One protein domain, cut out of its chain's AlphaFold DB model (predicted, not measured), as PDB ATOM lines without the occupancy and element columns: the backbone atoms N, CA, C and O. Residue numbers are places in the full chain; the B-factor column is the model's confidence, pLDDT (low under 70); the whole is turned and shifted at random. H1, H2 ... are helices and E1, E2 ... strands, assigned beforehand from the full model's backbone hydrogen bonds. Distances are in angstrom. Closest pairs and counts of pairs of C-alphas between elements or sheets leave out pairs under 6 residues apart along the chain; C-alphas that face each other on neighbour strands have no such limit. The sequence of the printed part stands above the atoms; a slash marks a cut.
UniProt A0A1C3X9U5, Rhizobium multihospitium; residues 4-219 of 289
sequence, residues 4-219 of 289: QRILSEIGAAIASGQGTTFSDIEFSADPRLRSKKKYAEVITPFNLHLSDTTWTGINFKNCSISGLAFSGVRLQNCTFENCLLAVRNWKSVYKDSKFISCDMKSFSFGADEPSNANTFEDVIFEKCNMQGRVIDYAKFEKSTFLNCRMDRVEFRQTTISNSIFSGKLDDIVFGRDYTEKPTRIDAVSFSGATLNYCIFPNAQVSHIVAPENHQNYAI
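What this domain is: This is residues 4 to 219 of the 289 residues of a protein of Rhizobium multihospitium (UniProt A0A1C3X9U5). What shape would a structural biologist see first? The chain is wound in stacked turns, a solenoid of parallel strands running from E1 and E2 at one end to E18 and E19 at the other, with H1 capping the first end and E20 crossing the other. One wall is the sheet E1, E3, E5, E8, E10, E13, E16, E18; the branched sheet of E2, E4, E6, E7, E9, E12, E15, E17 and E19 bends round other sides, and the small sheet E11, E14 lies in a further side. What is it made of, and how large is it? There are 216 printed residues, with two named helices and 20 named strands in the order H1, E1, H2, then E2 to E20; the class is mostly strand. It is compact, with a radius of gyration of the C-alphas of 17.3 A and spans of 53 by 37 by 29 A.

How they stand to each other: Where do the helices stand? H1, residues 4 to 16, only grazes both large sheets: the closest C-alphas are those of Ala 13 and Thr 20, 6.0 A apart, for E1, residues 20 to 23, and those of Ile 14 and Trp 55, 6.1 A apart, for E2, residues 46 to 56. H2, residues 31 to 34, is on the branched sheet at a height of 8.6 A, only just over E4, residues 64 to 76, with 3 of its C-alphas falling on that strand; the closest C-alphas are those of Leu 33 and Gly 67, 5.5 A apart. In H1 every O i to N i+4 pair is within hydrogen-bond range, while H2 is too short for such a pair. How is the branched, twisted sheet joined? E2 bends by 101 degrees at residue 52 and E4 by 115 degrees at residue 72; E2 lies on one side of E4, with E6, residues 84 to 90, and E7, residues 93 to 95, on the other side. Within hydrogen-bond range are N 48 and O 69 at 2.8 A, N 86 and O 65 at 3.0 A, and N 95 and O 75 at 2.8 A. Parallel neighbours then follow from E7 through E9, residues 119 to 121, E12, 139 to 141, E15, 159 to 161, and E17, 183 to 186, to E19, 203 to 206, with N 121 and O 94 at 2.8 A, N 141 and O 120 at 2.8 A, N 161 and O 140 at 2.8 A, N 186 and O 160 at 3.0 A, and N 206 and O 185 at 2.9 A. What of the other strands? From edge strand E1 the parallel order is E3, residues 58 to 61, E5, 79 to 81, E8, 98 to 100, E10, 124 to 126, E13, 144 to 146, E16, 164 to 170, and edge strand E18, 193 to 196, with N 61 and O 22, N 81 and O 60, N 100 and O 80, N 126 and O 99, and N 146 and O 125 each at 2.8 A, and N 166 and O 145, and N 196 and O 169, each at 2.9 A. E11, residues 134 to 136, is parallel to E14, 154 to 156, with N 156 and O 135 at 2.9 A. E20, residues 216 to 219, pairs with no named strand; its closest C-alpha to E18 is that of Asn 216, 6.7 A from that of Leu 195.

Where its parts are: Where does the first element begin, and where does the last one end? H1 begins at C-alpha 4, (3.997, 9.863, 9.374), and E20 ends at C-alpha 219, (13.237, -27.825, -26.832). Which elements are long? From first to last C-alpha, H1 measures 18.2 A, E2 21.0 A, E4 20.1 A, E6 18.8 A and E16 15.7 A.

The domain as a whole: How far does it reach, and which links are long? The two C-alphas farthest apart, those of Arg 5 and Ile 219, are 53.6 A apart, and the printed part has no cut. The long links are H2 to E2 with 11 residues, E8 to E9 with 18, and E16 to E17 with 12. Where is confidence low? The mean pLDDT of the printed part is 91.1; under 70 are residue 36, residues 38 to 45 and residues 48 to 51, of which 48 to 51 belong to E2.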
ATOM      1  N   GLN A   4       5.384   9.677   8.919       71.69
ATOM      2  CA  GLN A   4       3.997   9.863   9.374       71.69
ATOM      3  C   GLN A   4       3.152  10.685   8.399       71.69
ATOM      4  O   GLN A   4       1.979  10.383   8.190       71.69
ATOM      5  N   ARG A   5       3.746  11.709   7.781       78.12
ATOM      6  CA  ARG A   5       3.034  12.568   6.841       78.12
ATOM      7  C   ARG A   5       2.690  11.823   5.554       78.12
ATOM      8  O   ARG A   5       1.567  11.942   5.087       78.12
ATOM      9  N   ILE A   6       3.602  11.000   5.037       75.00
ATOM     10  CA  ILE A   6       3.345  10.205   3.826       75.00
ATOM     11  C   ILE A   6       2.187   9.231   4.052       75.00
ATOM     12  O   ILE A   6       1.303   9.114   3.215       75.00
ATOM     13  N   LEU A   7       2.143   8.574   5.211       75.06
ATOM     14  CA  LEU A   7       1.046   7.666   5.553       75.06
ATOM     15  C   LEU A   7      -0.277   8.391   5.719       75.06
ATOM     16  O   LEU A   7      -1.305   7.875   5.299       75.06
ATOM     17  N   SER A   8      -0.249   9.581   6.320       82.81
ATOM     18  CA  SER A   8      -1.434  10.423   6.415       82.81
ATOM     19  C   SER A   8      -1.943  10.810   5.028       82.81
ATOM     20  O   SER A   8      -3.148  10.816   4.813       82.81
ATOM     21  N   GLU A   9      -1.048  11.114   4.086       84.69
ATOM     22  CA  GLU A   9      -1.417  11.487   2.719       84.69
ATOM     23  C   GLU A   9      -1.897  10.282   1.898       84.69
ATOM     24  O   GLU A   9      -2.899  10.394   1.198       84.69
ATOM     25  N   ILE A  10      -1.277   9.106   2.050       81.94
ATOM     26  CA  ILE A  10      -1.784   7.844   1.485       81.94
ATOM     27  C   ILE A  10      -3.166   7.524   2.070       81.94
ATOM     28  O   ILE A  10      -4.096   7.229   1.327       81.94
ATOM     29  N   GLY A  11      -3.328   7.628   3.390       81.44
ATOM     30  CA  GLY A  11      -4.602   7.403   4.074       81.44
ATOM     31  C   GLY A  11      -5.695   8.365   3.609       81.44
ATOM     32  O   GLY A  11      -6.817   7.937   3.352       81.44
ATOM     33  N   ALA A  12      -5.361   9.647   3.434       84.06
ATOM     34  CA  ALA A  12      -6.280  10.648   2.903       84.06
ATOM     35  C   ALA A  12      -6.665  10.362   1.443       84.06
ATOM     36  O   ALA A  12      -7.845  10.435   1.103       84.06
ATOM     37  N   ALA A  13      -5.699   9.980   0.601       84.38
ATOM     38  CA  ALA A  13      -5.946   9.584  -0.784       84.38
ATOM     39  C   ALA A  13      -6.926   8.401  -0.849       84.38
ATOM     40  O   ALA A  13      -7.975   8.496  -1.484       84.38
ATOM     41  N   ILE A  14      -6.669   7.345  -0.071       81.00
ATOM     42  CA  ILE A  14      -7.553   6.175   0.037       81.00
ATOM     43  C   ILE A  14      -8.958   6.579   0.497       81.00
ATOM     44  O   ILE A  14      -9.937   6.197  -0.139       81.00
ATOM     45  N   ALA A  15      -9.071   7.371   1.569       82.56
ATOM     46  CA  ALA A  15     -10.361   7.788   2.118       82.56
ATOM     47  C   ALA A  15     -11.171   8.655   1.142       82.56
ATOM     48  O   ALA A  15     -12.395   8.559   1.094       82.56
ATOM     49  N   SER A  16     -10.492   9.491   0.356       82.69
ATOM     50  CA  SER A  16     -11.126  10.335  -0.661       82.69
ATOM     51  C   SER A  16     -11.494   9.580  -1.943       82.69
ATOM     52  O   SER A  16     -12.232  10.109  -2.771       82.69
ATOM     53  N   GLY A  17     -10.955   8.369  -2.140       78.19
ATOM     54  CA  GLY A  17     -11.032   7.633  -3.403       78.19
ATOM     55  C   GLY A  17     -10.262   8.292  -4.555       78.19
ATOM     56  O   GLY A  17     -10.334   7.812  -5.686       78.19
ATOM     57  N   GLN A  18      -9.540   9.385  -4.295       81.94
ATOM     58  CA  GLN A  18      -8.701  10.061  -5.273       81.94
ATOM     59  C   GLN A  18      -7.270   9.533  -5.169       81.94
ATOM     60  O   GLN A  18      -6.714   9.410  -4.079       81.94
ATOM     61  N   GLY A  19      -6.665   9.230  -6.318       87.94
ATOM     62  CA  GLY A  19      -5.240   8.925  -6.383       87.94
ATOM     63  C   GLY A  19      -4.388  10.110  -5.922       87.94
ATOM     64  O   GLY A  19      -4.853  11.248  -5.855       87.94
ATOM     65  N   THR A  20      -3.118   9.861  -5.628       92.81
ATOM     66  CA  THR A  20      -2.165  10.920  -5.266       92.81
ATOM     67  C   THR A  20      -0.804  10.641  -5.883       92.81
ATOM     68  O   THR A  20      -0.488   9.501  -6.218       92.81
ATOM     69  N   THR A  21      -0.000  11.686  -6.056       94.19
ATOM     70  CA  THR A  21       1.357  11.578  -6.596       94.19
ATOM     71  C   THR A  21       2.364  12.138  -5.609       94.19
ATOM     72  O   THR A  21       2.262  13.283  -5.177       94.19
ATOM     73  N   PHE A  22       3.365  11.325  -5.305       92.62
ATOM     74  CA  PHE A  22       4.527  11.676  -4.509       92.62
ATOM     75  C   PHE A  22       5.735  11.815  -5.435       92.62
ATOM     76  O   PHE A  22       6.063  10.873  -6.157       92.62
ATOM     77  N   SER A  23       6.404  12.966  -5.397       95.25
ATOM     78  CA  SER A  23       7.583  13.235  -6.225       95.25
ATOM     79  C   SER A  23       8.786  13.619  -5.376       95.25
ATOM     80  O   SER A  23       8.643  14.376  -4.415       95.25
ATOM     81  N   ASP A  24       9.958  13.103  -5.744       94.69
ATOM     82  CA  ASP A  24      11.260  13.496  -5.188       94.69
ATOM     83  C   ASP A  24      11.352  13.289  -3.661       94.69
ATOM     84  O   ASP A  24      11.901  14.099  -2.910       94.69
ATOM     85  N   ILE A  25      10.774  12.179  -3.182       89.88
ATOM     86  CA  ILE A  25      10.702  11.844  -1.755       89.88
ATOM     87  C   ILE A  25      11.695  10.747  -1.397       89.88
ATOM     88  O   ILE A  25      11.670   9.660  -1.965       89.88
ATOM     89  N   GLU A  26      12.490  10.977  -0.355       88.50
ATOM     90  CA  GLU A  26      13.228   9.925   0.342       88.50
ATOM     91  C   GLU A  26      12.528   9.559   1.660       88.50
ATOM     92  O   GLU A  26      12.363  10.402   2.542       88.50
ATOM     93  N   PHE A  27      12.100   8.298   1.783       82.62
ATOM     94  CA  PHE A  27      11.469   7.763   2.997       82.62
ATOM     95  C   PHE A  27      12.494   7.541   4.106       82.62
ATOM     96  O   PHE A  27      12.264   7.906   5.257       82.62
ATOM     97  N   SER A  28      13.618   6.919   3.755       81.75
ATOM     98  CA  SER A  28      14.732   6.687   4.663       81.75
ATOM     99  C   SER A  28      16.043   6.667   3.892       81.75
ATOM    100  O   SER A  28      16.185   5.944   2.898       81.75
ATOM    101  N   ALA A  29      17.004   7.437   4.399       80.38
ATOM    102  CA  ALA A  29      18.367   7.490   3.892       80.38
ATOM    103  C   ALA A  29      19.251   6.357   4.435       80.38
ATOM    104  O   ALA A  29      20.407   6.253   4.034       80.38
ATOM    105  N   ASP A  30      18.748   5.505   5.342       84.31
ATOM    106  CA  ASP A  30      19.559   4.446   5.942       84.31
ATOM    107  C   ASP A  30      19.886   3.351   4.907       84.31
ATOM    108  O   ASP A  30      19.009   2.561   4.529       84.31
ATOM    109  N   PRO A  31      21.149   3.243   4.454       79.50
ATOM    110  CA  PRO A  31      21.517   2.311   3.393       79.50
ATOM    111  C   PRO A  31      21.393   0.851   3.838       79.50
ATOM    112  O   PRO A  31      21.305  -0.053   3.005       79.50
ATOM    113  N   ARG A  32      21.369   0.587   5.148       83.44
ATOM    114  CA  ARG A  32      21.261  -0.765   5.693       83.44
ATOM    115  C   ARG A  32      19.877  -1.367   5.440       83.44
ATOM    116  O   ARG A  32      19.800  -2.576   5.265       83.44
ATOM    117  N   LEU A  33      18.824  -0.554   5.290       81.06
ATOM    118  CA  LEU A  33      17.482  -1.012   4.877       81.06
ATOM    119  C   LEU A  33      17.461  -1.632   3.472       81.06
ATOM    120  O   LEU A  33      16.499  -2.298   3.099       81.06
ATOM    121  N   ARG A  34      18.524  -1.417   2.694       81.44
ATOM    122  CA  ARG A  34      18.713  -1.972   1.352       81.44
ATOM    123  C   ARG A  34      19.581  -3.235   1.375       81.44
ATOM    124  O   ARG A  34      19.675  -3.920   0.360       81.44
ATOM    125  N   SER A  35      20.217  -3.549   2.507       77.56
ATOM    126  CA  SER A  35      21.129  -4.683   2.665       77.56
ATOM    127  C   SER A  35      20.387  -5.954   3.076       77.56
ATOM    128  O   SER A  35      19.497  -5.928   3.918       77.56
ATOM    129  N   LYS A  36      20.818  -7.090   2.519       65.56
ATOM    130  CA  LYS A  36      20.375  -8.441   2.908       65.56
ATOM    131  C   LYS A  36      21.338  -9.157   3.864       65.56
ATOM    132  O   LYS A  36      21.193 -10.348   4.107       65.56
ATOM    133  N   LYS A  37      22.374  -8.473   4.355       73.38
ATOM    134  CA  LYS A  37      23.368  -9.077   5.256       73.38
ATOM    135  C   LYS A  37      22.844  -9.129   6.691       73.38
ATOM    136  O   LYS A  37      22.123  -8.228   7.104       73.38
ATOM    137  N   LYS A  38      23.318 -10.103   7.475       62.47
ATOM    138  CA  LYS A  38      22.910 -10.335   8.875       62.47
ATOM    139  C   LYS A  38      22.979  -9.086   9.770       62.47
ATOM    140  O   LYS A  38      22.133  -8.886  10.627       62.47
ATOM    141  N   TYR A  39      23.936  -8.180   9.535       62.81
ATOM    142  CA  TYR A  39      24.029  -6.918  10.291       62.81
ATOM    143  C   TYR A  39      22.872  -5.935  10.030       62.81
ATOM    144  O   TYR A  39      22.674  -5.005  10.806       62.81
ATOM    145  N   ALA A  40      22.136  -6.093   8.928       59.88
ATOM    146  CA  ALA A  40      20.974  -5.275   8.592       59.88
ATOM    147  C   ALA A  40      19.689  -5.760   9.286       59.88
ATOM    148  O   ALA A  40      18.726  -5.003   9.360       59.88
ATOM    149  N   GLU A  41      19.686  -6.975   9.849       58.72
ATOM    150  CA  GLU A  41      18.547  -7.547  10.589       58.72
ATOM    151  C   GLU A  41      18.228  -6.775  11.879       58.72
ATOM    152  O   GLU A  41      17.114  -6.858  12.384       58.72
ATOM    153  N   VAL A  42      19.174  -5.971  12.379       64.19
ATOM    154  CA  VAL A  42      18.995  -5.116  13.567       64.19
ATOM    155  C   VAL A  42      18.058  -3.929  13.285       64.19
ATOM    156  O   VAL A  42      17.637  -3.236  14.207       64.19
ATOM    157  N   ILE A  43      17.719  -3.667  12.017       64.88
ATOM    158  CA  ILE A  43      16.864  -2.542  11.634       64.88
ATOM    159  C   ILE A  43      15.460  -3.037  11.344       64.88
ATOM    160  O   ILE A  43      15.187  -3.719  10.348       64.88
ATOM    161  N   THR A  44      14.546  -2.613  12.205       64.56
ATOM    162  CA  THR A  44      13.122  -2.830  12.014       64.56
ATOM    163  C   THR A  44      12.654  -1.953  10.851       64.56
ATOM    164  O   THR A  44      12.821  -0.731  10.906       64.56
ATOM    165  N   PRO A  45      12.092  -2.540   9.779       67.62
ATOM    166  CA  PRO A  45      11.438  -1.737   8.762       67.62
ATOM    167  C   PRO A  45      10.244  -1.051   9.419       67.62
ATOM    168  O   PRO A  45       9.685  -1.536  10.405       67.62
ATOM    169  N   PHE A  46       9.800   0.047   8.840       72.56
ATOM    170  CA  PHE A  46       8.515   0.574   9.211       72.56
ATOM    171  C   PHE A  46       7.407  -0.369   8.736       72.56
ATOM    172  O   PHE A  46       7.148  -0.475   7.538       72.56
ATOM    173  N   ASN A  47       6.786  -1.067   9.685       70.50
ATOM    174  CA  ASN A  47       5.816  -2.110   9.396       70.50
ATOM    175  C   ASN A  47       4.383  -1.586   9.482       70.50
ATOM    176  O   ASN A  47       3.929  -1.120  10.526       70.50
ATOM    177  N   LEU A  48       3.678  -1.694   8.367       68.50
ATOM    178  CA  LEU A  48       2.270  -1.397   8.211       68.50
ATOM    179  C   LEU A  48       1.494  -2.710   8.180       68.50
ATOM    180  O   LEU A  48       1.395  -3.383   7.154       68.50
ATOM    181  N   HIS A  49       0.909  -3.065   9.316       66.81
ATOM    182  CA  HIS A  49      -0.034  -4.175   9.399       66.81
ATOM    183  C   HIS A  49      -1.412  -3.703   8.918       66.81
ATOM    184  O   HIS A  49      -2.280  -3.380   9.722       66.81
ATOM    185  N   LEU A  50      -1.580  -3.600   7.598       69.31
ATOM    186  CA  LEU A  50      -2.820  -3.150   6.966       69.31
ATOM    187  C   LEU A  50      -3.606  -4.348   6.440       69.31
ATOM    188  O   LEU A  50      -3.317  -4.865   5.371       69.31
ATOM    189  N   SER A  51      -4.626  -4.789   7.163       67.25
ATOM    190  CA  SER A  51      -5.590  -5.742   6.611       67.25
ATOM    191  C   SER A  51      -6.585  -5.023   5.695       67.25
ATOM    192  O   SER A  51      -7.050  -3.932   6.019       67.25
ATOM    193  N   ASP A  52      -6.918  -5.644   4.563       70.69
ATOM    194  CA  ASP A  52      -8.049  -5.275   3.698       70.69
ATOM    195  C   ASP A  52      -8.037  -3.832   3.167       70.69
ATOM    196  O   ASP A  52      -9.077  -3.201   2.985       70.69
ATOM    197  N   THR A  53      -6.849  -3.289   2.888       85.62
ATOM    198  CA  THR A  53      -6.710  -1.931   2.342       85.62
ATOM    199  C   THR A  53      -6.375  -1.962   0.852       85.62
ATOM    200  O   THR A  53      -5.464  -2.672   0.422       85.62
ATOM    201  N   THR A  54      -7.084  -1.146   0.065       90.19
ATOM    202  CA  THR A  54      -6.786  -0.924  -1.357       90.19
ATOM    203  C   THR A  54      -6.208   0.472  -1.568       90.19
ATOM    204  O   THR A  54      -6.787   1.465  -1.138       90.19
ATOM    205  N   TRP A  55      -5.051   0.541  -2.217       90.88
ATOM    206  CA  TRP A  55      -4.358   1.757  -2.623       90.88
ATOM    207  C   TRP A  55      -4.595   1.945  -4.115       90.88
ATOM    208  O   TRP A  55      -3.979   1.252  -4.923       90.88
ATOM    209  N   THR A  56      -5.499   2.853  -4.476       93.50
ATOM    210  CA  THR A  56      -5.851   3.102  -5.877       93.50
ATOM    211  C   THR A  56      -5.210   4.390  -6.372       93.50
ATOM    212  O   THR A  56      -5.394   5.439  -5.758       93.50
ATOM    213  N   GLY A  57      -4.488   4.339  -7.493       94.81
ATOM    214  CA  GLY A  57      -3.957   5.546  -8.137       94.81
ATOM    215  C   GLY A  57      -2.842   6.237  -7.350       94.81
ATOM    216  O   GLY A  57      -2.689   7.454  -7.455       94.81
ATOM    217  N   ILE A  58      -2.099   5.492  -6.525       92.94
ATOM    218  CA  ILE A  58      -0.963   6.031  -5.772       92.94
ATOM    219  C   ILE A  58       0.283   5.962  -6.653       92.94
ATOM    220  O   ILE A  58       0.737   4.877  -7.020       92.94
ATOM    221  N   ASN A  59       0.839   7.123  -6.980       95.69
ATOM    222  CA  ASN A  59       1.985   7.243  -7.868       95.69
ATOM    223  C   ASN A  59       3.210   7.767  -7.121       95.69
ATOM    224  O   ASN A  59       3.117   8.708  -6.335       95.69
ATOM    225  N   PHE A  60       4.368   7.185  -7.408       95.62
ATOM    226  CA  PHE A  60       5.661   7.614  -6.894       95.62
ATOM    227  C   PHE A  60       6.587   7.918  -8.065       95.62
ATOM    228  O   PHE A  60       6.807   7.060  -8.916       95.62
ATOM    229  N   LYS A  61       7.147   9.126  -8.094       98.12
ATOM    230  CA  LYS A  61       8.097   9.574  -9.114       98.12
ATOM    231  C   LYS A  61       9.393  10.032  -8.460       98.12
ATOM    232  O   LYS A  61       9.361  10.815  -7.517       98.12
ATOM    233  N   ASN A  62      10.533   9.538  -8.937       97.56
ATOM    234  CA  ASN A  62      11.858   9.889  -8.413       97.56
ATOM    235  C   ASN A  62      11.987   9.677  -6.888       97.56
ATOM    236  O   ASN A  62      12.651  10.445  -6.192       97.56
ATOM    237  N   CYS A  63      11.304   8.669  -6.335       94.31
ATOM    238  CA  CYS A  63      11.274   8.434  -4.893       94.31
ATOM    239  C   CYS A  63      12.269   7.345  -4.462       94.31
ATOM    240  O   CYS A  63      12.474   6.344  -5.142       94.31
ATOM    241  N   SER A  64      12.820   7.482  -3.259       92.81
ATOM    242  CA  SER A  64      13.517   6.414  -2.541       92.81
ATOM    243  C   SER A  64      12.601   5.869  -1.447       92.81
ATOM    244  O   SER A  64      12.413   6.492  -0.401       92.81
ATOM    245  N   ILE A  65      12.024   4.692  -1.689       89.56
ATOM    246  CA  ILE A  65      11.082   4.018  -0.788       89.56
ATOM    247  C   ILE A  65      11.821   2.862  -0.114       89.56
ATOM    248  O   ILE A  65      11.729   1.698  -0.508       89.56
ATOM    249  N   SER A  66      12.625   3.213   0.889       87.31
ATOM    250  CA  SER A  66      13.395   2.257   1.687       87.31
ATOM    251  C   SER A  66      12.784   2.071   3.070       87.31
ATOM    252  O   SER A  66      12.449   3.044   3.743       87.31
ATOM    253  N   GLY A  67      12.685   0.815   3.507       78.75
ATOM    254  CA  GLY A  67      12.231   0.462   4.852       78.75
ATOM    255  C   GLY A  67      10.723   0.432   5.035       78.75
ATOM    256  O   GLY A  67      10.281   0.258   6.161       78.75
ATOM    257  N   LEU A  68       9.941   0.556   3.965       84.94
ATOM    258  CA  LEU A  68       8.509   0.301   4.020       84.94
ATOM    259  C   LEU A  68       8.267  -1.213   4.072       84.94
ATOM    260  O   LEU A  68       8.806  -1.960   3.253       84.94
ATOM    261  N   ALA A  69       7.460  -1.659   5.027       86.75
ATOM    262  CA  ALA A  69       6.957  -3.018   5.097       86.75
ATOM    263  C   ALA A  69       5.428  -3.013   5.171       86.75
ATOM    264  O   ALA A  69       4.871  -2.229   5.931       86.75
ATOM    265  N   PHE A  70       4.750  -3.855   4.394       87.38
ATOM    266  CA  PHE A  70       3.294  -4.016   4.479       87.38
ATOM    267  C   PHE A  70       2.847  -5.440   4.163       87.38
ATOM    268  O   PHE A  70       3.554  -6.203   3.518       87.38
ATOM    269  N   SER A  71       1.656  -5.821   4.610       89.62
ATOM    270  CA  SER A  71       1.073  -7.124   4.285       89.62
ATOM    271  C   SER A  71      -0.404  -6.973   3.979       89.62
ATOM    272  O   SER A  71      -1.040  -6.150   4.618       89.62
ATOM    273  N   GLY A  72      -0.948  -7.740   3.029       90.50
ATOM    274  CA  GLY A  72      -2.387  -7.734   2.730       90.50
ATOM    275  C   GLY A  72      -2.901  -6.507   1.967       90.50
ATOM    276  O   GLY A  72      -4.108  -6.278   1.934       90.50
ATOM    277  N   VAL A  73      -2.012  -5.718   1.354       91.12
ATOM    278  CA  VAL A  73      -2.386  -4.502   0.614       91.12
ATOM    279  C   VAL A  73      -2.662  -4.828  -0.850       91.12
ATOM    280  O   VAL A  73      -1.890  -5.539  -1.499       91.12
ATOM    281  N   ARG A  74      -3.740  -4.257  -1.394       94.38
ATOM    282  CA  ARG A  74      -4.016  -4.254  -2.834       94.38
ATOM    283  C   ARG A  74      -3.608  -2.916  -3.442       94.38
ATOM    284  O   ARG A  74      -4.229  -1.907  -3.146       94.38
ATOM    285  N   LEU A  75      -2.601  -2.893  -4.304       95.06
ATOM    286  CA  LEU A  75      -2.195  -1.716  -5.067       95.06
ATOM    287  C   LEU A  75      -2.817  -1.803  -6.459       95.06
ATOM    288  O   LEU A  75      -2.523  -2.739  -7.198       95.06
ATOM    289  N   GLN A  76      -3.688  -0.860  -6.808       96.38
ATOM    290  CA  GLN A  76      -4.420  -0.859  -8.070       96.38
ATOM    291  C   GLN A  76      -4.194   0.447  -8.832       96.38
ATOM    292  O   GLN A  76      -4.316   1.528  -8.260       96.38
ATOM    293  N   ASN A  77      -3.910   0.372 -10.134       97.06
ATOM    294  CA  ASN A  77      -3.647   1.556 -10.962       97.06
ATOM    295  C   ASN A  77      -2.503   2.436 -10.419       97.06
ATOM    296  O   ASN A  77      -2.555   3.661 -10.528       97.06
ATOM    297  N   CYS A  78      -1.493   1.834  -9.787       97.25
ATOM    298  CA  CYS A  78      -0.367   2.551  -9.193       97.25
ATOM    299  C   CYS A  78       0.821   2.602 -10.158       97.25
ATOM    300  O   CYS A  78       1.090   1.637 -10.876       97.25
ATOM    301  N   THR A  79       1.574   3.701 -10.141       98.44
ATOM    302  CA  THR A  79       2.799   3.852 -10.939       98.44
ATOM    303  C   THR A  79       3.993   4.191 -10.058       98.44
ATOM    304  O   THR A  79       3.960   5.151  -9.297       98.44
ATOM    305  N   PHE A  80       5.078   3.438 -10.206       98.50
ATOM    306  CA  PHE A  80       6.385   3.741  -9.634       98.50
ATOM    307  C   PHE A  80       7.334   4.068 -10.785       98.50
ATOM    308  O   PHE A  80       7.618   3.201 -11.606       98.50
ATOM    309  N   GLU A  81       7.814   5.304 -10.864       98.81
ATOM    310  CA  GLU A  81       8.696   5.786 -11.929       98.81
ATOM    311  C   GLU A  81      10.005   6.294 -11.324       98.81
ATOM    312  O   GLU A  81       9.993   7.108 -10.396       98.81
ATOM    313  N   ASN A  82      11.142   5.827 -11.842       98.62
ATOM    314  CA  ASN A  82      12.484   6.223 -11.403       98.62
ATOM    315  C   ASN A  82      12.690   6.077  -9.887       98.62
ATOM    316  O   ASN A  82      13.284   6.940  -9.241       98.62
ATOM    317  N   CYS A  83      12.147   5.010  -9.298       97.62
ATOM    318  CA  CYS A  83      12.174   4.815  -7.853       97.62
ATOM    319  C   CYS A  83      13.242   3.809  -7.412       97.62
ATOM    320  O   CYS A  83      13.499   2.808  -8.079       97.62
ATOM    321  N   LEU A  84      13.804   4.020  -6.225       95.75
ATOM    322  CA  LEU A  84      14.570   3.005  -5.505       95.75
ATOM    323  C   LEU A  84      13.650   2.298  -4.509       95.75
ATOM    324  O   LEU A  84      13.153   2.923  -3.572       95.75
ATOM    325  N   LEU A  85      13.437   0.998  -4.699       94.62
ATOM    326  CA  LEU A  85      12.460   0.210  -3.957       94.62
ATOM    327  C   LEU A  85      13.155  -0.841  -3.084       94.62
ATOM    328  O   LEU A  85      13.591  -1.896  -3.549       94.62
ATOM    329  N   ALA A  86      13.213  -0.554  -1.784       92.25
ATOM    330  CA  ALA A  86      13.610  -1.499  -0.744       92.25
ATOM    331  C   ALA A  86      12.421  -1.727   0.196       92.25
ATOM    332  O   ALA A  86      12.391  -1.251   1.337       92.25
ATOM    333  N   VAL A  87      11.416  -2.412  -0.354       90.56
ATOM    334  CA  VAL A  87      10.115  -2.673   0.266       90.56
ATOM    335  C   VAL A  87      10.012  -4.146   0.632       90.56
ATOM    336  O   VAL A  87      10.359  -5.019  -0.168       90.56
ATOM    337  N   ARG A  88       9.518  -4.418   1.840       89.81
ATOM    338  CA  ARG A  88       9.137  -5.762   2.277       89.81
ATOM    339  C   ARG A  88       7.627  -5.914   2.196       89.81
ATOM    340  O   ARG A  88       6.898  -5.092   2.740       89.81
ATOM    341  N   ASN A  89       7.144  -6.951   1.532       92.25
ATOM    342  CA  ASN A  89       5.713  -7.153   1.412       92.25
ATOM    343  C   ASN A  89       5.329  -8.619   1.325       92.25
ATOM    344  O   ASN A  89       6.055  -9.432   0.756       92.25
ATOM    345  N   TRP A  90       4.153  -8.908   1.871       93.00
ATOM    346  CA  TRP A  90       3.562 -10.240   1.914       93.00
ATOM    347  C   TRP A  90       2.079 -10.162   1.590       93.00
ATOM    348  O   TRP A  90       1.433  -9.141   1.840       93.00
ATOM    349  N   LYS A  91       1.524 -11.240   1.036       94.06
ATOM    350  CA  LYS A  91       0.092 -11.377   0.729       94.06
ATOM    351  C   LYS A  91      -0.480 -10.150  -0.003       94.06
ATOM    352  O   LYS A  91      -1.635  -9.782   0.194       94.06
ATOM    353  N   SER A  92       0.353  -9.456  -0.773       95.12
ATOM    354  CA  SER A  92      -0.006  -8.197  -1.417       95.12
ATOM    355  C   SER A  92      -0.348  -8.452  -2.873       95.12
ATOM    356  O   SER A  92       0.219  -9.346  -3.505       95.12
ATOM    357  N   VAL A  93      -1.283  -7.669  -3.404       97.00
ATOM    358  CA  VAL A  93      -1.738  -7.792  -4.790       97.00
ATOM    359  C   VAL A  93      -1.475  -6.489  -5.518       97.00
ATOM    360  O   VAL A  93      -2.000  -5.455  -5.126       97.00
ATOM    361  N   TYR A  94      -0.699  -6.545  -6.588       98.31
ATOM    362  CA  TYR A  94      -0.501  -5.443  -7.518       98.31
ATOM    363  C   TYR A  94      -1.367  -5.718  -8.736       98.31
ATOM    364  O   TYR A  94      -1.239  -6.785  -9.333       98.31
ATOM    365  N   LYS A  95      -2.249  -4.784  -9.084       98.56
ATOM    366  CA  LYS A  95      -3.125  -4.899 -10.246       98.56
ATOM    367  C   LYS A  95      -3.070  -3.651 -11.115       98.56
ATOM    368  O   LYS A  95      -3.046  -2.542 -10.575       98.56
ATOM    369  N   ASP A  96      -3.056  -3.820 -12.436       98.56
ATOM    370  CA  ASP A  96      -3.125  -2.716 -13.406       98.56
ATOM    371  C   ASP A  96      -2.047  -1.643 -13.133       98.56
ATOM    372  O   ASP A  96      -2.278  -0.439 -13.228       98.56
ATOM    373  N   SER A  97      -0.871  -2.075 -12.670       98.69
ATOM    374  CA  SER A  97       0.154  -1.200 -12.090       98.69
ATOM    375  C   SER A  97       1.448  -1.232 -12.894       98.69
ATOM    376  O   SER A  97       1.703  -2.158 -13.665       98.69
ATOM    377  N   LYS A  98       2.287  -0.206 -12.728       98.88
ATOM    378  CA  LYS A  98       3.518  -0.047 -13.507       98.88
ATOM    379  C   LYS A  98       4.716   0.269 -12.624       98.88
ATOM    380  O   LYS A  98       4.636   1.102 -11.726       98.88
ATOM    381  N   PHE A  99       5.842  -0.353 -12.939       98.88
ATOM    382  CA  PHE A  99       7.163  -0.027 -12.421       98.88
ATOM    383  C   PHE A  99       8.044   0.335 -13.611       98.88
ATOM    384  O   PHE A  99       8.216  -0.482 -14.509       98.88
ATOM    385  N   ILE A 100       8.574   1.554 -13.640       98.88
ATOM    386  CA  ILE A 100       9.304   2.101 -14.784       98.88
ATOM    387  C   ILE A 100      10.642   2.635 -14.290       98.88
ATOM    388  O   ILE A 100      10.689   3.554 -13.475       98.88
ATOM    389  N   SER A 101      11.737   2.076 -14.803       98.75
ATOM    390  CA  SER A 101      13.111   2.480 -14.478       98.75
ATOM    391  C   SER A 101      13.414   2.461 -12.971       98.75
ATOM    392  O   SER A 101      14.108   3.332 -12.448       98.75
ATOM    393  N   CYS A 102      12.877   1.471 -12.253       98.62
ATOM    394  CA  CYS A 102      13.072   1.328 -10.810       98.62
ATOM    395  C   CYS A 102      14.273   0.430 -10.468       98.62
ATOM    396  O   CYS A 102      14.483  -0.608 -11.098       98.62
ATOM    397  N   ASP A 103      15.014   0.761  -9.408       97.75
ATOM    398  CA  ASP A 103      15.939  -0.183  -8.766       97.75
ATOM    399  C   ASP A 103      15.166  -1.014  -7.736       97.75
ATOM    400  O   ASP A 103      14.711  -0.505  -6.713       97.75
ATOM    401  N   MET A 104      15.001  -2.302  -8.031       96.56
ATOM    402  CA  MET A 104      14.211  -3.265  -7.267       96.56
ATOM    403  C   MET A 104      15.076  -4.404  -6.714       96.56
ATOM    404  O   MET A 104      14.557  -5.444  -6.301       96.56
ATOM    405  N   LYS A 105      16.404  -4.223  -6.633       93.62
ATOM    406  CA  LYS A 105      17.311  -5.235  -6.057       93.62
ATOM    407  C   LYS A 105      17.011  -5.543  -4.593       93.62
ATOM    408  O   LYS A 105      17.456  -6.575  -4.099       93.62
ATOM    409  N   SER A 106      16.263  -4.698  -3.890       91.94
ATOM    410  CA  SER A 106      15.878  -4.924  -2.490       91.94
ATOM    411  C   SER A 106      14.363  -5.011  -2.293       91.94
ATOM    412  O   SER A 106      13.900  -4.982  -1.156       91.94
ATOM    413  N   PHE A 107      13.601  -5.152  -3.379       94.50
ATOM    414  CA  PHE A 107      12.157  -5.341  -3.341       94.50
ATOM    415  C   PHE A 107      11.790  -6.812  -3.087       94.50
ATOM    416  O   PHE A 107      12.444  -7.729  -3.596       94.50
ATOM    417  N   SER A 108      10.739  -7.042  -2.301       93.50
ATOM    418  CA  SER A 108      10.232  -8.375  -1.975       93.50
ATOM    419  C   SER A 108       9.148  -8.821  -2.961       93.50
ATOM    420  O   SER A 108       7.955  -8.643  -2.731       93.50
ATOM    421  N   PHE A 109       9.559  -9.432  -4.074       95.12
ATOM    422  CA  PHE A 109       8.614 -10.059  -5.008       95.12
ATOM    423  C   PHE A 109       7.984 -11.319  -4.420       95.12
ATOM    424  O   PHE A 109       6.775 -11.510  -4.500       95.12
ATOM    425  N   GLY A 110       8.826 -12.180  -3.850       89.50
ATOM    426  CA  GLY A 110       8.421 -13.469  -3.315       89.50
ATOM    427  C   GLY A 110       7.815 -13.383  -1.925       89.50
ATOM    428  O   GLY A 110       7.492 -12.300  -1.431       89.50
ATOM    429  N   ALA A 111       7.687 -14.543  -1.301       88.81
ATOM    430  CA  ALA A 111       7.222 -14.660   0.066       88.81
ATOM    431  C   ALA A 111       7.924 -15.806   0.803       88.81
ATOM    432  O   ALA A 111       8.696 -16.552   0.205       88.81
ATOM    433  N   ASP A 112       7.676 -15.927   2.103       89.62
ATOM    434  CA  ASP A 112       8.330 -16.946   2.932       89.62
ATOM    435  C   ASP A 112       7.642 -18.317   2.794       89.62
ATOM    436  O   ASP A 112       8.281 -19.359   2.937       89.62
ATOM    437  N   GLU A 113       6.346 -18.324   2.467       93.50
ATOM    438  CA  GLU A 113       5.517 -19.518   2.302       93.50
ATOM    439  C   GLU A 113       4.439 -19.316   1.210       93.50
ATOM    440  O   GLU A 113       4.080 -18.189   0.864       93.50
ATOM    441  N   PRO A 114       3.845 -20.386   0.651       92.62
ATOM    442  CA  PRO A 114       2.821 -20.243  -0.388       92.62
ATOM    443  C   PRO A 114       1.593 -19.408   0.027       92.62
ATOM    444  O   PRO A 114       0.990 -18.731  -0.806       92.62
ATOM    445  N   SER A 115       1.203 -19.451   1.306       93.25
ATOM    446  CA  SER A 115       0.037 -18.750   1.875       93.25
ATOM    447  C   SER A 115       0.191 -17.232   1.928       93.25
ATOM    448  O   SER A 115      -0.818 -16.524   1.992       93.25
ATOM    449  N   ASN A 116       1.424 -16.721   1.893       93.25
ATOM    450  CA  ASN A 116       1.715 -15.292   1.932       93.25
ATOM    451  C   ASN A 116       2.350 -14.769   0.633       93.25
ATOM    452  O   ASN A 116       2.865 -13.651   0.613       93.25
ATOM    453  N   ALA A 117       2.241 -15.534  -0.458       95.88
ATOM    454  CA  ALA A 117       2.671 -15.140  -1.795       95.88
ATOM    455  C   ALA A 117       2.093 -13.784  -2.230       95.88
ATOM    456  O   ALA A 117       0.895 -13.518  -2.083       95.88
ATOM    457  N   ASN A 118       2.939 -12.943  -2.827       97.56
ATOM    458  CA  ASN A 118       2.479 -11.749  -3.530       97.56
ATOM    459  C   ASN A 118       1.969 -12.111  -4.929       97.56
ATOM    460  O   ASN A 118       2.432 -13.073  -5.549       97.56
ATOM    461  N   THR A 119       1.012 -11.330  -5.423       98.50
ATOM    462  CA  THR A 119       0.415 -11.493  -6.753       98.50
ATOM    463  C   THR A 119       0.572 -10.214  -7.565       98.50
ATOM    464  O   THR A 119       0.336  -9.123  -7.052       98.50
ATOM    465  N   PHE A 120       0.943 -10.359  -8.831       98.81
ATOM    466  CA  PHE A 120       1.077  -9.296  -9.816       98.81
ATOM    467  C   PHE A 120       0.170  -9.652 -10.998       98.81
ATOM    468  O   PHE A 120       0.417 -10.642 -11.679       98.81
ATOM    469  N   GLU A 121      -0.905  -8.896 -11.188       98.81
ATOM    470  CA  GLU A 121      -1.936  -9.103 -12.211       98.81
ATOM    471  C   GLU A 121      -1.944  -7.892 -13.152       98.81
ATOM    472  O   GLU A 121      -2.135  -6.768 -12.695       98.81
ATOM    473  N   ASP A 122      -1.705  -8.090 -14.449       98.81
ATOM    474  CA  ASP A 122      -1.658  -6.989 -15.427       98.81
ATOM    475  C   ASP A 122      -0.627  -5.901 -15.030       98.81
ATOM    476  O   ASP A 122      -0.881  -4.694 -15.078       98.81
ATOM    477  N   VAL A 123       0.557  -6.336 -14.574       98.94
ATOM    478  CA  VAL A 123       1.639  -5.448 -14.114       98.94
ATOM    479  C   VAL A 123       2.736  -5.324 -15.163       98.94
ATOM    480  O   VAL A 123       3.248  -6.319 -15.671       98.94
ATOM    481  N   ILE A 124       3.160  -4.090 -15.440       98.94
ATOM    482  CA  ILE A 124       4.292  -3.814 -16.330       98.94
ATOM    483  C   ILE A 124       5.514  -3.441 -15.495       98.94
ATOM    484  O   ILE A 124       5.488  -2.472 -14.739       98.94
ATOM    485  N   PHE A 125       6.602  -4.175 -15.686       98.88
ATOM    486  CA  PHE A 125       7.940  -3.810 -15.251       98.88
ATOM    487  C   PHE A 125       8.741  -3.402 -16.486       98.88
ATOM    488  O   PHE A 125       9.044  -4.239 -17.332       98.88
ATOM    489  N   GLU A 126       9.085  -2.125 -16.608       98.88
ATOM    490  CA  GLU A 126       9.866  -1.592 -17.721       98.88
ATOM    491  C   GLU A 126      11.208  -1.067 -17.215       98.88
ATOM    492  O   GLU A 126      11.248  -0.204 -16.339       98.88
ATOM    493  N   LYS A 127      12.318  -1.543 -17.792       98.81
ATOM    494  CA  LYS A 127      13.683  -1.057 -17.500       98.81
ATOM    495  C   LYS A 127      14.051  -1.108 -16.011       98.81
ATOM    496  O   LYS A 127      14.889  -0.343 -15.538       98.81
ATOM    497  N   CYS A 128      13.431  -2.013 -15.258       98.75
ATOM    498  CA  CYS A 128      13.707  -2.185 -13.839       98.75
ATOM    499  C   CYS A 128      14.974  -3.019 -13.620       98.75
ATOM    500  O   CYS A 128      15.271  -3.944 -14.376       98.75
ATOM    501  N   ASN A 129      15.704  -2.728 -12.546       98.38
ATOM    502  CA  ASN A 129      16.830  -3.539 -12.098       98.38
ATOM    503  C   ASN A 129      16.379  -4.521 -11.010       98.38
ATOM    504  O   ASN A 129      16.025  -4.102  -9.911       98.38
ATOM    505  N   MET A 130      16.430  -5.820 -11.302       96.50
ATOM    506  CA  MET A 130      16.021  -6.907 -10.405       96.50
ATOM    507  C   MET A 130      17.125  -7.959 -10.222       96.50
ATOM    508  O   MET A 130      16.836  -9.099  -9.883       96.50
ATOM    509  N   GLN A 131      18.390  -7.607 -10.459       96.19
ATOM    510  CA  GLN A 131      19.489  -8.576 -10.468       96.19
ATOM    511  C   GLN A 131      19.655  -9.364  -9.162       96.19
ATOM    512  O   GLN A 131      19.499  -8.827  -8.057       96.19
ATOM    513  N   GLY A 132      20.082 -10.623  -9.290       90.69
ATOM    514  CA  GLY A 132      20.455 -11.481  -8.164       90.69
ATOM    515  C   GLY A 132      19.289 -11.770  -7.220       90.69
ATOM    516  O   GLY A 132      19.484 -11.900  -6.003       90.69
ATOM    517  N   ARG A 133      18.046 -11.725  -7.718       92.31
ATOM    518  CA  ARG A 133      16.845 -11.977  -6.916       92.31
ATOM    519  C   ARG A 133      16.427 -13.416  -6.949       92.31
ATOM    520  O   ARG A 133      16.360 -14.038  -7.983       92.31
ATOM    521  N   VAL A 134      16.095 -13.889  -5.763       95.00
ATOM    522  CA  VAL A 134      15.416 -15.144  -5.552       95.00
ATOM    523  C   VAL A 134      13.976 -14.774  -5.240       95.00
ATOM    524  O   VAL A 134      13.723 -13.993  -4.317       95.00
ATOM    525  N   ILE A 135      13.068 -15.245  -6.082       97.31
ATOM    526  CA  ILE A 135      11.649 -14.928  -6.069       97.31
ATOM    527  C   ILE A 135      10.909 -16.225  -5.771       97.31
ATOM    528  O   ILE A 135      10.712 -17.057  -6.650       97.31
ATOM    529  N   ASP A 136      10.524 -16.390  -4.511       97.31
ATOM    530  CA  ASP A 136       9.808 -17.568  -4.029       97.31
ATOM    531  C   ASP A 136       8.291 -17.364  -4.073       97.31
ATOM    532  O   ASP A 136       7.795 -16.329  -3.630       97.31
ATOM    533  N   TYR A 137       7.546 -18.356  -4.564       98.06
ATOM    534  CA  TYR A 137       6.073 -18.457  -4.493       98.06
ATOM    535  C   TYR A 137       5.246 -17.370  -5.198       98.06
ATOM    536  O   TYR A 137       4.022 -17.497  -5.271       98.06
ATOM    537  N   ALA A 138       5.871 -16.303  -5.701       98.31
ATOM    538  CA  ALA A 138       5.181 -15.194  -6.348       98.31
ATOM    539  C   ALA A 138       4.309 -15.662  -7.521       98.31
ATOM    540  O   ALA A 138       4.629 -16.628  -8.224       98.31
ATOM    541  N   LYS A 139       3.215 -14.934  -7.739       98.75
ATOM    542  CA  LYS A 139       2.293 -15.161  -8.850       98.75
ATOM    543  C   LYS A 139       2.340 -13.978  -9.801       98.75
ATOM    544  O   LYS A 139       2.065 -12.857  -9.383       98.75
ATOM    545  N   PHE A 140       2.654 -14.240 -11.058       98.88
ATOM    546  CA  PHE A 140       2.638 -13.271 -12.141       98.88
ATOM    547  C   PHE A 140       1.590 -13.717 -13.156       98.88
ATOM    548  O   PHE A 140       1.751 -14.750 -13.793       98.88
ATOM    549  N   GLU A 141       0.514 -12.954 -13.277       98.81
ATOM    550  CA  GLU A 141      -0.550 -13.154 -14.255       98.81
ATOM    551  C   GLU A 141      -0.563 -11.938 -15.176       98.81
ATOM    552  O   GLU A 141      -0.592 -10.802 -14.696       98.81
ATOM    553  N   LYS A 142      -0.503 -12.153 -16.493       98.81
ATOM    554  CA  LYS A 142      -0.519 -11.063 -17.490       98.81
ATOM    555  C   LYS A 142       0.531  -9.980 -17.238       98.81
ATOM    556  O   LYS A 142       0.335  -8.805 -17.537       98.81
ATOM    557  N   SER A 143       1.656 -10.365 -16.645       98.81
ATOM    558  CA  SER A 143       2.719  -9.427 -16.308       98.81
ATOM    559  C   SER A 143       3.705  -9.304 -17.464       98.81
ATOM    560  O   SER A 143       3.989 -10.274 -18.164       98.81
ATOM    561  N   THR A 144       4.245  -8.108 -17.672       98.88
ATOM    562  CA  THR A 144       5.233  -7.839 -18.725       98.88
ATOM    563  C   THR A 144       6.546  -7.383 -18.108       98.88
ATOM    564  O   THR A 144       6.577  -6.385 -17.394       98.88
ATOM    565  N   PHE A 145       7.634  -8.080 -18.421       98.81
ATOM    566  CA  PHE A 145       9.004  -7.697 -18.086       98.81
ATOM    567  C   PHE A 145       9.689  -7.178 -19.352       98.81
ATOM    568  O   PHE A 145      10.144  -7.957 -20.187       98.81
ATOM    569  N   LEU A 146       9.741  -5.856 -19.508       98.75
ATOM    570  CA  LEU A 146      10.244  -5.179 -20.699       98.75
ATOM    571  C   LEU A 146      11.616  -4.555 -20.435       98.75
ATOM    572  O   LEU A 146      11.726  -3.544 -19.740       98.75
ATOM    573  N   ASN A 147      12.664  -5.121 -21.037       98.56
ATOM    574  CA  ASN A 147      14.041  -4.626 -20.937       98.56
ATOM    575  C   ASN A 147      14.529  -4.474 -19.484       98.56
ATOM    576  O   ASN A 147      15.292  -3.564 -19.158       98.56
ATOM    577  N   CYS A 148      14.061  -5.354 -18.598       98.62
ATOM    578  CA  CYS A 148      14.498  -5.401 -17.209       98.62
ATOM    579  C   CYS A 148      15.868  -6.072 -17.096       98.62
ATOM    580  O   CYS A 148      16.149  -7.064 -17.762       98.62
ATOM    581  N   ARG A 149      16.707  -5.571 -16.189       98.25
ATOM    582  CA  ARG A 149      17.983  -6.202 -15.856       98.25
ATOM    583  C   ARG A 149      17.749  -7.294 -14.816       98.25
ATOM    584  O   ARG A 149      17.567  -6.987 -13.636       98.25
ATOM    585  N   MET A 150      17.741  -8.546 -15.259       97.50
ATOM    586  CA  MET A 150      17.379  -9.717 -14.449       97.50
ATOM    587  C   MET A 150      18.515 -10.743 -14.332       97.50
ATOM    588  O   MET A 150      18.251 -11.906 -14.059       97.50
ATOM    589  N   ASP A 151      19.770 -10.309 -14.495       96.94
ATOM    590  CA  ASP A 151      20.935 -11.191 -14.356       96.94
ATOM    591  C   ASP A 151      20.866 -11.967 -13.027       96.94
ATOM    592  O   ASP A 151      20.721 -11.339 -11.965       96.94
ATOM    593  N   ARG A 152      21.004 -13.300 -13.061       95.06
ATOM    594  CA  ARG A 152      21.021 -14.165 -11.858       95.06
ATOM    595  C   ARG A 152      19.729 -14.151 -11.049       95.06
ATOM    596  O   ARG A 152      19.762 -14.226  -9.817       95.06
ATOM    597  N   VAL A 153      18.587 -13.977 -11.708       97.38
ATOM    598  CA  VAL A 153      17.282 -14.116 -11.054       97.38
ATOM    599  C   VAL A 153      16.862 -15.584 -11.015       97.38
ATOM    600  O   VAL A 153      16.976 -16.297 -12.003       97.38
ATOM    601  N   GLU A 154      16.329 -16.024  -9.880       97.19
ATOM    602  CA  GLU A 154      15.737 -17.342  -9.681       97.19
ATOM    603  C   GLU A 154      14.244 -17.213  -9.369       97.19
ATOM    604  O   GLU A 154      13.864 -16.604  -8.368       97.19
ATOM    605  N   PHE A 155      13.394 -17.831 -10.183       97.81
ATOM    606  CA  PHE A 155      11.954 -17.955  -9.971       97.81
ATOM    607  C   PHE A 155      11.641 -19.333  -9.386       97.81
ATOM    608  O   PHE A 155      11.598 -20.319 -10.118       97.81
ATOM    609  N   ARG A 156      11.435 -19.439  -8.071       96.44
ATOM    610  CA  ARG A 156      11.285 -20.726  -7.372       96.44
ATOM    611  C   ARG A 156       9.858 -20.935  -6.887       96.44
ATOM    612  O   ARG A 156       9.320 -20.121  -6.140       96.44
ATOM    613  N   GLN A 157       9.250 -22.049  -7.285       96.81
ATOM    614  CA  GLN A 157       7.859 -22.386  -6.946       96.81
ATOM    615  C   GLN A 157       6.871 -21.258  -7.292       96.81
ATOM    616  O   GLN A 157       5.840 -21.103  -6.639       96.81
ATOM    617  N   THR A 158       7.206 -20.438  -8.290       98.31
ATOM    618  CA  THR A 158       6.369 -19.333  -8.759       98.31
ATOM    619  C   THR A 158       5.337 -19.841  -9.750       98.31
ATOM    620  O   THR A 158       5.567 -20.839 -10.438       98.31
ATOM    621  N   THR A 159       4.239 -19.107  -9.894       98.56
ATOM    622  CA  THR A 159       3.328 -19.265 -11.033       98.56
ATOM    623  C   THR A 159       3.493 -18.066 -11.949       98.56
ATOM    624  O   THR A 159       3.335 -16.935 -11.501       98.56
ATOM    625  N   ILE A 160       3.811 -18.313 -13.213       98.81
ATOM    626  CA  ILE A 160       3.936 -17.292 -14.247       98.81
ATOM    627  C   ILE A 160       3.001 -17.692 -15.381       98.81
ATOM    628  O   ILE A 160       3.220 -18.712 -16.032       98.81
ATOM    629  N   SER A 161       1.955 -16.905 -15.599       98.81
ATOM    630  CA  SER A 161       0.926 -17.201 -16.587       98.81
ATOM    631  C   SER A 161       0.569 -15.990 -17.440       98.81
ATOM    632  O   SER A 161       0.599 -14.847 -16.970       98.81
ATOM    633  N   ASN A 162       0.295 -16.232 -18.725       98.81
ATOM    634  CA  ASN A 162      -0.099 -15.210 -19.706       98.81
ATOM    635  C   ASN A 162       0.865 -14.010 -19.777       98.81
ATOM    636  O   ASN A 162       0.454 -12.886 -20.054       98.81
ATOM    637  N   SER A 163       2.137 -14.222 -19.444       98.88
ATOM    638  CA  SER A 163       3.108 -13.155 -19.189       98.88
ATOM    639  C   SER A 163       4.123 -13.035 -20.324       98.88
ATOM    640  O   SER A 163       4.303 -13.955 -21.119       98.88
ATOM    641  N   ILE A 164       4.801 -11.893 -20.402       98.88
ATOM    642  CA  ILE A 164       5.749 -11.584 -21.477       98.88
ATOM    643  C   ILE A 164       7.104 -11.243 -20.868       98.88
ATOM    644  O   ILE A 164       7.198 -10.369 -20.004       98.88
ATOM    645  N   PHE A 165       8.159 -11.876 -21.370       98.69
ATOM    646  CA  PHE A 165       9.534 -11.443 -21.156       98.69
ATOM    647  C   PHE A 165      10.096 -10.906 -22.471       98.69
ATOM    648  O   PHE A 165      10.006 -11.560 -23.508       98.69
ATOM    649  N   SER A 166      10.683  -9.711 -22.435       98.19
ATOM    650  CA  SER A 166      11.337  -9.103 -23.593       98.19
ATOM    651  C   SER A 166      12.618  -8.377 -23.188       98.19
ATOM    652  O   SER A 166      12.714  -7.792 -22.105       98.19
ATOM    653  N   GLY A 167      13.604  -8.409 -24.082       97.62
ATOM    654  CA  GLY A 167      14.958  -7.929 -23.852       97.62
ATOM    655  C   GLY A 167      15.921  -9.063 -23.502       97.62
ATOM    656  O   GLY A 167      15.672 -10.237 -23.773       97.62
ATOM    657  N   LYS A 168      17.062  -8.698 -22.920       96.50
ATOM    658  CA  LYS A 168      18.118  -9.648 -22.566       96.50
ATOM    659  C   LYS A 168      17.785 -10.385 -21.267       96.50
ATOM    660  O   LYS A 168      17.517  -9.742 -20.252       96.50
ATOM    661  N   LEU A 169      17.844 -11.712 -21.303       96.69
ATOM    662  CA  LEU A 169      17.687 -12.605 -20.161       96.69
ATOM    663  C   LEU A 169      18.984 -13.404 -20.004       96.69
ATOM    664  O   LEU A 169      19.246 -14.308 -20.791       96.69
ATOM    665  N   ASP A 170      19.791 -13.059 -19.005       94.06
ATOM    666  CA  ASP A 170      21.074 -13.715 -18.752       94.06
ATOM    667  C   ASP A 170      21.045 -14.449 -17.415       94.06
ATOM    668  O   ASP A 170      20.698 -13.851 -16.393       94.06
ATOM    669  N   ASP A 171      21.479 -15.710 -17.406       93.88
ATOM    670  CA  ASP A 171      21.712 -16.470 -16.169       93.88
ATOM    671  C   ASP A 171      20.442 -16.505 -15.286       93.88
ATOM    672  O   ASP A 171      20.477 -16.284 -14.076       93.88
ATOM    673  N   ILE A 172      19.273 -16.669 -15.919       95.81
ATOM    674  CA  ILE A 172      17.974 -16.737 -15.231       95.81
ATOM    675  C   ILE A 172      17.581 -18.190 -15.015       95.81
ATOM    676  O   ILE A 172      17.591 -19.004 -15.938       95.81
ATOM    677  N   VAL A 173      17.141 -18.491 -13.800       94.88
ATOM    678  CA  VAL A 173      16.710 -19.824 -13.404       94.88
ATOM    679  C   VAL A 173      15.215 -19.841 -13.141       94.88
ATOM    680  O   VAL A 173      14.712 -19.184 -12.231       94.88
ATOM    681  N   PHE A 174      14.497 -20.660 -13.893       95.25
ATOM    682  CA  PHE A 174      13.086 -20.933 -13.687       95.25
ATOM    683  C   PHE A 174      12.901 -22.267 -12.954       95.25
ATOM    684  O   PHE A 174      12.773 -23.318 -13.569       95.25
ATOM    685  N   GLY A 175      12.864 -22.203 -11.626       93.06
ATOM    686  CA  GLY A 175      12.678 -23.333 -10.714       93.06
ATOM    687  C   GLY A 175      13.978 -23.810 -10.066       93.06
ATOM    688  O   GLY A 175      15.031 -23.207 -10.253       93.06
ATOM    689  N   ARG A 176      13.898 -24.848  -9.223       90.56
ATOM    690  CA  ARG A 176      15.034 -25.530  -8.573       90.56
ATOM    691  C   ARG A 176      14.615 -26.953  -8.193       90.56
ATOM    692  O   ARG A 176      13.518 -27.152  -7.691       90.56
ATOM    693  N   ASP A 177      15.472 -27.954  -8.365       85.69
ATOM    694  CA  ASP A 177      15.084 -29.351  -8.077       85.69
ATOM    695  C   ASP A 177      14.954 -29.697  -6.601       85.69
ATOM    696  O   ASP A 177      14.265 -30.650  -6.252       85.69
ATOM    697  N   TYR A 178      15.563 -28.907  -5.720       87.62
ATOM    698  CA  TYR A 178      15.393 -29.081  -4.281       87.62
ATOM    699  C   TYR A 178      14.079 -28.479  -3.753       87.62
ATOM    700  O   TYR A 178      13.824 -28.554  -2.551       87.62
ATOM    701  N   THR A 179      13.258 -27.842  -4.599       90.50
ATOM    702  CA  THR A 179      11.961 -27.303  -4.170       90.50
ATOM    703  C   THR A 179      10.880 -28.375  -4.174       90.50
ATOM    704  O   THR A 179      10.831 -29.225  -5.059       90.50
ATOM    705  N   GLU A 180       9.974 -28.314  -3.195       90.44
ATOM    706  CA  GLU A 180       8.885 -29.288  -3.020       90.44
ATOM    707  C   GLU A 180       7.940 -29.340  -4.230       90.44
ATOM    708  O   GLU A 180       7.489 -30.407  -4.645       90.44
ATOM    709  N   LYS A 181       7.631 -28.174  -4.798       93.06
ATOM    710  CA  LYS A 181       6.731 -27.993  -5.936       93.06
ATOM    711  C   LYS A 181       7.486 -27.380  -7.111       93.06
ATOM    712  O   LYS A 181       8.470 -26.669  -6.905       93.06
ATOM    713  N   PRO A 182       7.026 -27.628  -8.345       93.69
ATOM    714  CA  PRO A 182       7.638 -27.031  -9.514       93.69
ATOM    715  C   PRO A 182       7.276 -25.552  -9.660       93.69
ATOM    716  O   PRO A 182       6.205 -25.111  -9.229       93.69
ATOM    717  N   THR A 183       8.139 -24.807 -10.347       96.31
ATOM    718  CA  THR A 183       7.759 -23.522 -10.950       96.31
ATOM    719  C   THR A 183       6.819 -23.791 -12.127       96.31
ATOM    720  O   THR A 183       7.064 -24.696 -12.921       96.31
ATOM    721  N   ARG A 184       5.724 -23.036 -12.240       97.25
ATOM    722  CA  ARG A 184       4.729 -23.183 -13.312       97.25
ATOM    723  C   ARG A 184       4.833 -22.028 -14.293       97.25
ATOM    724  O   ARG A 184       4.780 -20.875 -13.870       97.25
ATOM    725  N   ILE A 185       4.954 -22.351 -15.573       97.62
ATOM    726  CA  ILE A 185       5.077 -21.409 -16.685       97.62
ATOM    727  C   ILE A 185       4.045 -21.816 -17.726       97.62
ATOM    728  O   ILE A 185       4.170 -22.876 -18.331       97.62
ATOM    729  N   ASP A 186       3.020 -20.996 -17.913       97.94
ATOM    730  CA  ASP A 186       1.932 -21.294 -18.842       97.94
ATOM    731  C   ASP A 186       1.596 -20.077 -19.702       97.94
ATOM    732  O   ASP A 186       1.471 -18.969 -19.186       97.94
ATOM    733  N   ALA A 187       1.446 -20.254 -21.013       98.19
ATOM    734  CA  ALA A 187       1.115 -19.150 -21.920       98.19
ATOM    735  C   ALA A 187       2.107 -17.967 -21.822       98.19
ATOM    736  O   ALA A 187       1.714 -16.800 -21.866       98.19
ATOM    737  N   VAL A 188       3.400 -18.259 -21.628       98.50
ATOM    738  CA  VAL A 188       4.448 -17.234 -21.502       98.50
ATOM    739  C   VAL A 188       5.108 -16.972 -22.847       98.50
ATOM    740  O   VAL A 188       5.563 -17.897 -23.519       98.50
ATOM    741  N   SER A 189       5.201 -15.698 -23.224       98.44
ATOM    742  CA  SER A 189       5.912 -15.283 -24.427       98.44
ATOM    743  C   SER A 189       7.343 -14.858 -24.128       98.44
ATOM    744  O   SER A 189       7.583 -13.976 -23.300       98.44
ATOM    745  N   PHE A 190       8.274 -15.451 -24.871       97.81
ATOM    746  CA  PHE A 190       9.671 -15.044 -24.965       97.81
ATOM    747  C   PHE A 190      10.007 -14.459 -26.346       97.81
ATOM    748  O   PHE A 190      11.184 -14.291 -26.647       97.81
ATOM    749  N   SER A 191       9.014 -14.151 -27.194       96.81
ATOM    750  CA  SER A 191       9.236 -13.785 -28.605       96.81
ATOM    751  C   SER A 191      10.229 -12.633 -28.781       96.81
ATOM    752  O   SER A 191      11.144 -12.716 -29.593       96.81
ATOM    753  N   GLY A 192      10.109 -11.596 -27.947       96.88
ATOM    754  CA  GLY A 192      11.009 -10.443 -27.925       96.88
ATOM    755  C   GLY A 192      12.198 -10.574 -26.970       96.88
ATOM    756  O   GLY A 192      12.747  -9.541 -26.578       96.88
ATOM    757  N   ALA A 193      12.543 -11.781 -26.512       97.12
ATOM    758  CA  ALA A 193      13.649 -12.031 -25.593       97.12
ATOM    759  C   ALA A 193      14.859 -12.667 -26.291       97.12
ATOM    760  O   ALA A 193      14.747 -13.340 -27.309       97.12
ATOM    761  N   THR A 194      16.038 -12.466 -25.708       95.31
ATOM    762  CA  THR A 194      17.247 -13.246 -26.006       95.31
ATOM    763  C   THR A 194      17.714 -13.889 -24.715       95.31
ATOM    764  O   THR A 194      17.916 -13.176 -23.730       95.31
ATOM    765  N   LEU A 195      17.833 -15.215 -24.714       94.62
ATOM    766  CA  LEU A 195      18.149 -16.009 -23.532       94.62
ATOM    767  C   LEU A 195      19.586 -16.518 -23.619       94.62
ATOM    768  O   LEU A 195      19.947 -17.184 -24.587       94.62
ATOM    769  N   ASN A 196      20.385 -16.241 -22.593       91.62
ATOM    770  CA  ASN A 196      21.747 -16.755 -22.449       91.62
ATOM    771  C   ASN A 196      21.867 -17.435 -21.090       91.62
ATOM    772  O   ASN A 196      21.528 -16.830 -20.069       91.62
ATOM    773  N   TYR A 197      22.339 -18.683 -21.062       88.50
ATOM    774  CA  TYR A 197      22.487 -19.450 -19.819       88.50
ATOM    775  C   TYR A 197      21.202 -19.519 -18.964       88.50
ATOM    776  O   TYR A 197      21.256 -19.581 -17.737       88.50
ATOM    777  N   CYS A 198      20.025 -19.480 -19.599       91.81
ATOM    778  CA  CYS A 198      18.749 -19.640 -18.909       91.81
ATOM    779  C   CYS A 198      18.378 -21.116 -18.780       91.81
ATOM    780  O   CYS A 198      18.511 -21.889 -19.728       91.81
ATOM    781  N   ILE A 199      17.844 -21.498 -17.624       90.88
ATOM    782  CA  ILE A 199      17.563 -22.899 -17.289       90.88
ATOM    783  C   ILE A 199      16.196 -23.055 -16.620       90.88
ATOM    784  O   ILE A 199      15.698 -22.134 -15.974       90.88
ATOM    785  N   PHE A 200      15.599 -24.244 -16.751       93.00
ATOM    786  CA  PHE A 200      14.231 -24.543 -16.300       93.00
ATOM    787  C   PHE A 200      14.148 -25.768 -15.360       93.00
ATOM    788  O   PHE A 200      13.357 -26.687 -15.597       93.00
ATOM    789  N   PRO A 201      14.977 -25.862 -14.302       89.31
ATOM    790  CA  PRO A 201      14.961 -27.029 -13.425       89.31
ATOM    791  C   PRO A 201      13.678 -27.110 -12.604       89.31
ATOM    792  O   PRO A 201      13.224 -26.114 -12.050       89.31
ATOM    793  N   ASN A 202      13.098 -28.308 -12.487       90.88
ATOM    794  CA  ASN A 202      11.812 -28.514 -11.808       90.88
ATOM    795  C   ASN A 202      10.724 -27.510 -12.256       90.88
ATOM    796  O   ASN A 202       9.959 -26.996 -11.441       90.88
ATOM    797  N   ALA A 203      10.675 -27.188 -13.551       92.31
ATOM    798  CA  ALA A 203       9.630 -26.366 -14.145       92.31
ATOM    799  C   ALA A 203       8.590 -27.214 -14.887       92.31
ATOM    800  O   ALA A 203       8.935 -28.140 -15.626       92.31
ATOM    801  N   GLN A 204       7.319 -26.851 -14.728       93.00
ATOM    802  CA  GLN A 204       6.214 -27.278 -15.583       93.00
ATOM    803  C   GLN A 204       5.943 -26.166 -16.591       93.00
ATOM    804  O   GLN A 204       5.547 -25.071 -16.190       93.00
ATOM    805  N   VAL A 205       6.187 -26.452 -17.869       93.19
ATOM    806  CA  VAL A 205       6.116 -25.477 -18.961       93.19
ATOM    807  C   VAL A 205       5.059 -25.915 -19.970       93.19
ATOM    808  O   VAL A 205       5.035 -27.084 -20.360       93.19
ATOM    809  N   SER A 206       4.174 -24.998 -20.358       93.56
ATOM    810  CA  SER A 206       3.154 -25.219 -21.385       93.56
ATOM    811  C   SER A 206       2.818 -23.940 -22.153       93.56
ATOM    812  O   SER A 206       2.881 -22.835 -21.615       93.56
ATOM    813  N   HIS A 207       2.414 -24.101 -23.415       94.62
ATOM    814  CA  HIS A 207       1.912 -23.023 -24.278       94.62
ATOM    815  C   HIS A 207       2.870 -21.829 -24.410       94.62
ATOM    816  O   HIS A 207       2.426 -20.681 -24.432       94.62
ATOM    817  N   ILE A 208       4.181 -22.061 -24.471       95.19
ATOM    818  CA  ILE A 208       5.118 -20.946 -24.618       95.19
ATOM    819  C   ILE A 208       5.151 -20.411 -26.050       95.19
ATOM    820  O   ILE A 208       4.964 -21.145 -27.020       95.19
ATOM    821  N   VAL A 209       5.453 -19.121 -26.190       96.12
ATOM    822  CA  VAL A 209       5.875 -18.543 -27.472       96.12
ATOM    823  C   VAL A 209       7.393 -18.448 -27.449       96.12
ATOM    824  O   VAL A 209       7.960 -17.709 -26.640       96.12
ATOM    825  N   ALA A 210       8.047 -19.229 -28.309       93.62
ATOM    826  CA  ALA A 210       9.499 -19.266 -28.406       93.62
ATOM    827  C   ALA A 210      10.083 -17.897 -28.822       93.62
ATOM    828  O   ALA A 210       9.389 -17.105 -29.466       93.62
ATOM    829  N   PRO A 211      11.355 -17.618 -28.486       95.00
ATOM    830  CA  PRO A 211      12.059 -16.443 -28.990       95.00
ATOM    831  C   PRO A 211      12.059 -16.364 -30.518       95.00
ATOM    832  O   PRO A 211      12.254 -17.373 -31.193       95.00
ATOM    833  N   GLU A 212      11.900 -15.158 -31.065       93.75
ATOM    834  CA  GLU A 212      12.103 -14.898 -32.499       93.75
ATOM    835  C   GLU A 212      13.596 -14.873 -32.863       93.75
ATOM    836  O   GLU A 212      13.958 -15.002 -34.032       93.75
ATOM    837  N   ASN A 213      14.475 -14.732 -31.863       88.12
ATOM    838  CA  ASN A 213      15.915 -14.834 -32.047       88.12
ATOM    839  C   ASN A 213      16.283 -16.227 -32.588       88.12
ATOM    840  O   ASN A 213      16.097 -17.236 -31.910       88.12
ATOM    841  N   HIS A 214      16.870 -16.259 -33.786       86.69
ATOM    842  CA  HIS A 214      17.278 -17.484 -34.470       86.69
ATOM    843  C   HIS A 214      18.338 -18.310 -33.732       86.69
ATOM    844  O   HIS A 214      18.517 -19.465 -34.081       86.69
ATOM    845  N   GLN A 215      19.021 -17.754 -32.733       92.00
ATOM    846  CA  GLN A 215      19.979 -18.487 -31.902       92.00
ATOM    847  C   GLN A 215      19.314 -19.182 -30.709       92.00
ATOM    848  O   GLN A 215      19.947 -20.014 -30.065       92.00
ATOM    849  N   ASN A 216      18.053 -18.867 -30.387       95.12
ATOM    850  CA  ASN A 216      17.346 -19.463 -29.261       95.12
ATOM    851  C   ASN A 216      16.272 -20.463 -29.705       95.12
ATOM    852  O   ASN A 216      15.372 -20.161 -30.486       95.12
ATOM    853  N   TYR A 217      16.320 -21.666 -29.138       94.69
ATOM    854  CA  TYR A 217      15.488 -22.789 -29.537       94.69
ATOM    855  C   TYR A 217      14.728 -23.363 -28.339       94.69
ATOM    856  O   TYR A 217      15.335 -23.923 -27.436       94.69
ATOM    857  N   ALA A 218      13.393 -23.293 -28.347       94.38
ATOM    858  CA  ALA A 218      12.566 -24.076 -27.428       94.38
ATOM    859  C   ALA A 218      12.668 -25.579 -27.749       94.38
ATOM    860  O   ALA A 218      12.444 -25.989 -28.896       94.38
ATOM    861  N   ILE A 219      13.024 -26.380 -26.742       94.00
ATOM    862  CA  ILE A 219      13.237 -27.825 -26.832       94.00
ATOM    863  C   ILE A 219      12.368 -28.535 -25.784       94.00
ATOM    864  O   ILE A 219      12.645 -28.470 -24.586       94.00
TER     865      ILE A 219